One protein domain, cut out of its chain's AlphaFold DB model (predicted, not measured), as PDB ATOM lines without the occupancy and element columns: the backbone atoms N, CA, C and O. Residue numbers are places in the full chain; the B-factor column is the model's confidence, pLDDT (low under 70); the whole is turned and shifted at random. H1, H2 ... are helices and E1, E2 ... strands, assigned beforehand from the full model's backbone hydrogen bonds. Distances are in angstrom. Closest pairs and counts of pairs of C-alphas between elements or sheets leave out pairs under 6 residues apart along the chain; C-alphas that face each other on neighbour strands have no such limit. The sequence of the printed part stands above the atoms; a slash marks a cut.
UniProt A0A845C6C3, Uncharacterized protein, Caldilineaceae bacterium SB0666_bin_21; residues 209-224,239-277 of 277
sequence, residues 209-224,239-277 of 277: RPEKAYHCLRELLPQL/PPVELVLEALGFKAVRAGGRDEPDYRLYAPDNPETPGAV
ATOM      1  N   ARG A 209     222.981 357.011 426.750       69.50
ATOM      2  CA  ARG A 209     222.258 357.530 425.593       69.50
ATOM      3  C   ARG A 209     222.441 359.048 425.541       69.50
ATOM      4  O   ARG A 209     221.646 359.769 426.157       69.50
ATOM      5  N   PRO A 210     223.490 359.553 424.857       70.19
ATOM      6  CA  PRO A 210     223.842 360.970 424.878       70.19
ATOM      7  C   PRO A 210     222.875 361.833 424.059       70.19
ATOM      8  O   PRO A 210     223.002 363.057 424.050       70.19
ATOM      9  N   GLU A 211     221.894 361.239 423.370       73.69
ATOM     10  CA  GLU A 211     220.972 361.957 422.491       73.69
ATOM     11  C   GLU A 211     220.195 363.033 423.252       73.69
ATOM     12  O   GLU A 211     219.953 364.112 422.718       73.69
ATOM     13  N   LYS A 212     219.852 362.785 424.523       74.94
ATOM     14  CA  LYS A 212     219.164 363.773 425.367       74.94
ATOM     15  C   LYS A 212     220.031 365.003 425.639       74.94
ATOM     16  O   LYS A 212     219.559 366.122 425.441       74.94
ATOM     17  N   ALA A 213     221.287 364.798 426.039       73.19
ATOM     18  CA  ALA A 213     222.242 365.882 426.273       73.19
ATOM     19  C   ALA A 213     222.530 366.647 424.972       73.19
ATOM     20  O   ALA A 213     222.507 367.876 424.944       73.19
ATOM     21  N   TYR A 214     222.696 365.923 423.860       73.69
ATOM     22  CA  TYR A 214     222.894 366.509 422.537       73.69
ATOM     23  C   TYR A 214     221.706 367.372 422.089       73.69
ATOM     24  O   TYR A 214     221.901 368.501 421.635       73.69
ATOM     25  N   HIS A 215     220.473 366.875 422.222       77.94
ATOM     26  CA  HIS A 215     219.273 367.632 421.860       77.94
ATOM     27  C   HIS A 215     219.096 368.873 422.736       77.94
ATOM     28  O   HIS A 215     218.851 369.950 422.194       77.94
ATOM     29  N   CYS A 216     219.309 368.742 424.048       76.94
ATOM     30  CA  CYS A 216     219.262 369.862 424.984       76.94
ATOM     31  C   CYS A 216     220.281 370.951 424.607       76.94
ATOM     32  O   CYS A 216     219.929 372.121 424.461       76.94
ATOM     33  N   LEU A 217     221.528 370.563 424.327       78.00
ATOM     34  CA  LEU A 217     222.586 371.493 423.938       78.00
ATOM     35  C   LEU A 217     222.300 372.149 422.576       78.00
ATOM     36  O   LEU A 217     222.515 373.350 422.402       78.00
ATOM     37  N   ARG A 218     221.747 371.396 421.619       78.31
ATOM     38  CA  ARG A 218     221.350 371.915 420.301       78.31
ATOM     39  C   ARG A 218     220.249 372.977 420.393       78.31
ATOM     40  O   ARG A 218     220.263 373.913 419.599       78.31
ATOM     41  N   GLU A 219     219.315 372.842 421.330       80.69
ATOM     42  CA  GLU A 219     218.245 373.824 421.573       80.69
ATOM     43  C   GLU A 219     218.733 375.059 422.343       80.69
ATOM     44  O   GLU A 219     218.229 376.164 422.133       80.69
ATOM     45  N   LEU A 220     219.745 374.883 423.195       78.25
ATOM     46  CA  LEU A 220     220.291 375.921 424.069       78.25
ATOM     47  C   LEU A 220     221.308 376.828 423.343       78.25
ATOM     48  O   LEU A 220     221.342 378.041 423.565       78.25
ATOM     49  N   LEU A 221     222.090 376.283 422.404       74.88
ATOM     50  CA  LEU A 221     223.114 377.027 421.651       74.88
ATOM     51  C   LEU A 221     222.599 378.260 420.871       74.88
ATOM     52  O   LEU A 221     223.274 379.292 420.907       74.88
ATOM     53  N   PRO A 222     221.451 378.224 420.164       76.56
ATOM     54  CA  PRO A 222     220.907 379.399 419.478       76.56
ATOM     55  C   PRO A 222     220.547 380.536 420.442       76.56
ATOM     56  O   PRO A 222     220.777 381.703 420.126       76.56
ATOM     57  N   GLN A 223     220.031 380.192 421.625       74.19
ATOM     58  CA  GLN A 223     219.620 381.151 422.653       74.19
ATOM     59  C   GLN A 223     220.842 381.839 423.272       74.19
ATOM     60  O   GLN A 223     220.871 383.065 423.382       74.19
ATOM     61  N   LEU A 224     221.897 381.069 423.571       69.25
ATOM     62  CA  LEU A 224     223.172 381.615 424.045       69.25
ATOM     63  C   LEU A 224     223.817 382.544 423.013       69.25
ATOM     64  O   LEU A 224     224.292 383.619 423.373       69.25
ATOM     65  N   PRO A 239     229.016 383.264 427.484       58.34
ATOM     66  CA  PRO A 239     227.739 382.650 427.836       58.34
ATOM     67  C   PRO A 239     227.969 381.737 429.050       58.34
ATOM     68  O   PRO A 239     229.084 381.219 429.163       58.34
ATOM     69  N   PRO A 240     226.989 381.551 429.958       67.81
ATOM     70  CA  PRO A 240     227.227 380.826 431.197       67.81
ATOM     71  C   PRO A 240     227.663 379.411 430.830       67.81
ATOM     72  O   PRO A 240     226.860 378.593 430.375       67.81
ATOM     73  N   VAL A 241     228.965 379.153 430.944       71.62
ATOM     74  CA  VAL A 241     229.580 377.860 430.640       71.62
ATOM     75  C   VAL A 241     228.937 376.809 431.543       71.62
ATOM     76  O   VAL A 241     228.754 375.667 431.139       71.62
ATOM     77  N   GLU A 242     228.473 377.247 432.712       74.31
ATOM     78  CA  GLU A 242     227.639 376.527 433.658       74.31
ATOM     79  C   GLU A 242     226.389 375.915 433.010       74.31
ATOM     80  O   GLU A 242     226.153 374.734 433.212       74.31
ATOM     81  N   LEU A 243     225.643 376.634 432.159       75.50
ATOM     82  CA  LEU A 243     224.429 376.094 431.518       75.50
ATOM     83  C   LEU A 243     224.745 374.988 430.504       75.50
ATOM     84  O   LEU A 243     223.983 374.037 430.344       75.50
ATOM     85  N   VAL A 244     225.872 375.116 429.801       78.88
ATOM     86  CA  VAL A 244     226.338 374.088 428.862       78.88
ATOM     87  C   VAL A 244     226.811 372.857 429.632       78.88
ATOM     88  O   VAL A 244     226.490 371.736 429.247       78.88
ATOM     89  N   LEU A 245     227.541 373.058 430.729       80.38
ATOM     90  CA  LEU A 245     228.017 371.980 431.594       80.38
ATOM     91  C   LEU A 245     226.854 371.259 432.289       80.38
ATOM     92  O   LEU A 245     226.845 370.033 432.322       80.38
ATOM     93  N   GLU A 246     225.831 371.990 432.731       79.69
ATOM     94  CA  GLU A 246     224.592 371.429 433.280       79.69
ATOM     95  C   GLU A 246     223.812 370.621 432.238       79.69
ATOM     96  O   GLU A 246     223.357 369.518 432.534       79.69
ATOM     97  N   ALA A 247     223.714 371.105 430.994       77.00
ATOM     98  CA  ALA A 247     223.086 370.360 429.898       77.00
ATOM     99  C   ALA A 247     223.835 369.061 429.546       77.00
ATOM    100  O   ALA A 247     223.231 368.104 429.057       77.00
ATOM    101  N   LEU A 248     225.143 369.019 429.813       77.25
ATOM    102  CA  LEU A 248     225.989 367.830 429.691       77.25
ATOM    103  C   LEU A 248     225.932 366.922 430.931       77.25
ATOM    104  O   LEU A 248     226.611 365.901 430.959       77.25
ATOM    105  N   GLY A 249     225.122 367.270 431.935       75.94
ATOM    106  CA  GLY A 249     224.935 366.480 433.147       75.94
ATOM    107  C   GLY A 249     225.954 366.762 434.249       75.94
ATOM    108  O   GLY A 249     226.023 365.995 435.199       75.94
ATOM    109  N   PHE A 250     226.728 367.845 434.164       80.56
ATOM    110  CA  PHE A 250     227.704 368.226 435.185       80.56
ATOM    111  C   PHE A 250     227.203 369.374 436.051       80.56
ATOM    112  O   PHE A 250     226.635 370.347 435.564       80.56
ATOM    113  N   LYS A 251     227.522 369.326 437.344       80.50
ATOM    114  CA  LYS A 251     227.389 370.487 438.222       80.50
ATOM    115  C   LYS A 251     228.709 371.249 438.241       80.50
ATOM    116  O   LYS A 251     229.700 370.760 438.782       80.50
ATOM    117  N   ALA A 252     228.726 372.435 437.642       78.81
ATOM    118  CA  ALA A 252     229.912 373.280 437.581       78.81
ATOM    119  C   ALA A 252     229.988 374.216 438.796       78.81
ATOM    120  O   ALA A 252     229.028 374.912 439.119       78.81
ATOM    121  N   VAL A 253     231.143 374.265 439.462       78.69
ATOM    122  CA  VAL A 253     231.435 375.245 440.519       78.69
ATOM    123  C   VAL A 253     232.651 376.054 440.101       78.69
ATOM    124  O   VAL A 253     233.705 375.487 439.817       78.69
ATOM    125  N   ARG A 254     232.515 377.378 440.068       75.19
ATOM    126  CA  ARG A 254     233.600 378.283 439.685       75.19
ATOM    127  C   ARG A 254     234.720 378.244 440.727       75.19
ATOM    128  O   ARG A 254     234.444 378.453 441.910       75.19
ATOM    129  N   ALA A 255     235.961 377.995 440.312       70.62
ATOM    130  CA  ALA A 255     237.113 378.103 441.208       70.62
ATOM    131  C   ALA A 255     237.739 379.500 441.065       70.62
ATOM    132  O   ALA A 255     237.886 380.021 439.966       70.62
ATOM    133  N   GLY A 256     238.036 380.152 442.190       58.41
ATOM    134  CA  GLY A 256     238.442 381.566 442.227       58.41
ATOM    135  C   GLY A 256     239.955 381.811 442.268       58.41
ATOM    136  O   GLY A 256     240.369 382.926 442.585       58.41
ATOM    137  N   GLY A 257     240.785 380.789 442.038       62.12
ATOM    138  CA  GLY A 257     242.242 380.858 442.202       62.12
ATOM    139  C   GLY A 257     242.994 381.158 440.903       62.12
ATOM    140  O   GLY A 257     242.665 380.621 439.857       62.12
ATOM    141  N   ARG A 258     244.062 381.969 440.975       56.22
ATOM    142  CA  ARG A 258     244.936 382.313 439.825       56.22
ATOM    143  C   ARG A 258     245.713 381.123 439.235       56.22
ATOM    144  O   ARG A 258     246.221 381.248 438.128       56.22
ATOM    145  N   ASP A 259     245.815 380.035 439.996       65.56
ATOM    146  CA  ASP A 259     246.526 378.783 439.681       65.56
ATOM    147  C   ASP A 259     245.569 377.569 439.698       65.56
ATOM    148  O   ASP A 259     245.996 376.416 439.694       65.56
ATOM    149  N   GLU A 260     244.256 377.821 439.753       67.06
ATOM    150  CA  GLU A 260     243.218 376.791 439.778       67.06
ATOM    151  C   GLU A 260     242.405 376.809 438.475       67.06
ATOM    152  O   GLU A 260     242.294 377.859 437.841       67.06
ATOM    153  N   PRO A 261     241.826 375.669 438.050       67.94
ATOM    154  CA  PRO A 261     240.953 375.637 436.880       67.94
ATOM    155  C   PRO A 261     239.723 376.523 437.096       67.94
ATOM    156  O   PRO A 261     239.145 376.512 438.178       67.94
ATOM    157  N   ASP A 262     239.267 377.215 436.048       71.44
ATOM    158  CA  ASP A 262     238.127 378.143 436.129       71.44
ATOM    159  C   ASP A 262     236.840 377.481 436.670       71.44
ATOM    160  O   ASP A 262     236.021 378.136 437.321       71.44
ATOM    161  N   TYR A 263     236.675 376.168 436.450       75.25
ATOM    162  CA  TYR A 263     235.555 375.368 436.947       75.25
ATOM    163  C   TYR A 263     236.008 374.009 437.485       75.25
ATOM    164  O   TYR A 263     236.862 373.341 436.904       75.25
ATOM    165  N   ARG A 264     235.363 373.565 438.569       78.44
ATOM    166  CA  ARG A 264     235.399 372.184 439.066       78.44
ATOM    167  C   ARG A 264     234.065 371.514 438.749       78.44
ATOM    168  O   ARG A 264     233.012 372.085 439.044       78.44
ATOM    169  N   LEU A 265     234.115 370.334 438.135       79.81
ATOM    170  CA  LEU A 265     232.934 369.583 437.706       79.81
ATOM    171  C   LEU A 265     232.628 368.460 438.694       79.81
ATOM    172  O   LEU A 265     233.514 367.703 439.093       79.81
ATOM    173  N   TYR A 266     231.356 368.341 439.055       79.19
ATOM    174  CA  TYR A 266     230.856 367.291 439.931       79.19
ATOM    175  C   TYR A 266     229.766 366.492 439.229       79.19
ATOM    176  O   TYR A 266     229.013 367.033 438.410       79.19
ATOM    177  N   ALA A 267     229.669 365.212 439.586       73.94
ATOM    178  CA  ALA A 267     228.518 364.406 439.228       73.94
ATOM    179  C   ALA A 267     227.262 364.990 439.910       73.94
ATOM    180  O   ALA A 267     227.340 365.427 441.063       73.94
ATOM    181  N   PRO A 268     226.102 364.988 439.237       67.06
ATOM    182  CA  PRO A 268     224.882 365.594 439.764       67.06
ATOM    183  C   PRO A 268     224.398 364.879 441.036       67.06
ATOM    184  O   PRO A 268     223.835 365.521 441.921       67.06
ATOM    185  N   ASP A 269     224.722 363.587 441.162       65.44
ATOM    186  CA  ASP A 269     224.297 362.713 442.261       65.44
ATOM    187  C   ASP A 269     225.338 362.570 443.389       65.44
ATOM    188  O   ASP A 269     225.044 361.962 444.418       65.44
ATOM    189  N   ASN A 270     226.554 363.116 443.234       61.91
ATOM    190  CA  ASN A 270     227.597 363.033 444.262       61.91
ATOM    191  C   ASN A 270     228.439 364.325 444.342       61.91
ATOM    192  O   ASN A 270     229.443 364.462 443.639       61.91
ATOM    193  N   PRO A 271     228.051 365.288 445.200       58.91
ATOM    194  CA  PRO A 271     228.673 366.611 445.256       58.91
ATOM    195  C   PRO A 271     230.033 366.656 445.973       58.91
ATOM    196  O   PRO A 271     230.630 367.728 446.037       58.91
ATOM    197  N   GLU A 272     230.531 365.545 446.526       55.50
ATOM    198  CA  GLU A 272     231.733 365.546 447.379       55.50
ATOM    199  C   GLU A 272     232.993 364.993 446.702       55.50
ATOM    200  O   GLU A 272     234.094 365.153 447.225       55.50
ATOM    201  N   THR A 273     232.873 364.375 445.523       52.88
ATOM    202  CA  THR A 273     234.027 363.868 444.766       52.88
ATOM    203  C   THR A 273     234.084 364.565 443.406       52.88
ATOM    204  O   THR A 273     233.134 364.424 442.632       52.88
ATOM    205  N   PRO A 274     235.139 365.339 443.085       55.34
ATOM    206  CA  PRO A 274     235.277 365.896 441.746       55.34
ATOM    207  C   PRO A 274     235.366 364.738 440.748       55.34
ATOM    208  O   PRO A 274     236.160 363.813 440.937       55.34
ATOM    209  N   GLY A 275     234.526 364.768 439.713       51.19
ATOM    210  CA  GLY A 275     234.634 363.812 438.616       51.19
ATOM    211  C   GLY A 275     235.974 364.050 437.936       51.19
ATOM    212  O   GLY A 275     236.216 365.152 437.445       51.19
ATOM    213  N   ALA A 276     236.875 363.070 437.990       37.19
ATOM    214  CA  ALA A 276     238.176 363.186 437.349       37.19
ATOM    215  C   ALA A 276     237.983 363.402 435.839       37.19
ATOM    216  O   ALA A 276     237.306 362.609 435.184       37.19
ATOM    217  N   VAL A 277     238.573 364.484 435.326       36.97
ATOM    218  CA  VAL A 277     238.849 364.697 433.898       36.97
ATOM    219  C   VAL A 277     240.310 364.352 433.666       36.97
ATOM    220  O   VAL A 277     241.142 364.833 434.471       36.97
TER     221      VAL A 277
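What this domain is: This is residues 209 to 224 and 239 to 277 of the 277 residues of an uncharacterized protein of Caldilineaceae bacterium SB0666_bin_21 (UniProt A0A845C6C3). What shape appears? H1, H2 and a small sheet make a row, with H2 covering E1; residues 256 to 261 stick out. What builds it? The 55 printed residues, mixed in class, include H1, H2, then a meander, E1 E2 E3, each strand the antiparallel neighbour of the one before. The whole is only just loose, close to compact, with a radius of gyration of the C-alphas of 12.4 A and spans of 33 by 24 by 15 A.

Where its parts are: Which helices? H1 is residues 211 to 224, 19.8 A long, from C-alpha (220.972, 361.957, 422.491); H2 is residues 241 to 247. Which strands? E1 is residues 251 to 254, E2 263 to 267, E3 270 to 274.

How they stand to each other: What meets H2? H1 touches it, closest at C-alphas 213 and 247, 5.8 A. H2 is on the sheet, over E1. What pairs strands? In hairpin E1 and E2, N 251 and O 266 are 2.9 A apart.

The domain as a whole: Any cut? Residues 225 to 238 are not printed; C-alphas 224 and 239 are 6.0 A apart. Low confidence? Residues 268 to 277, among others, have pLDDT under 70.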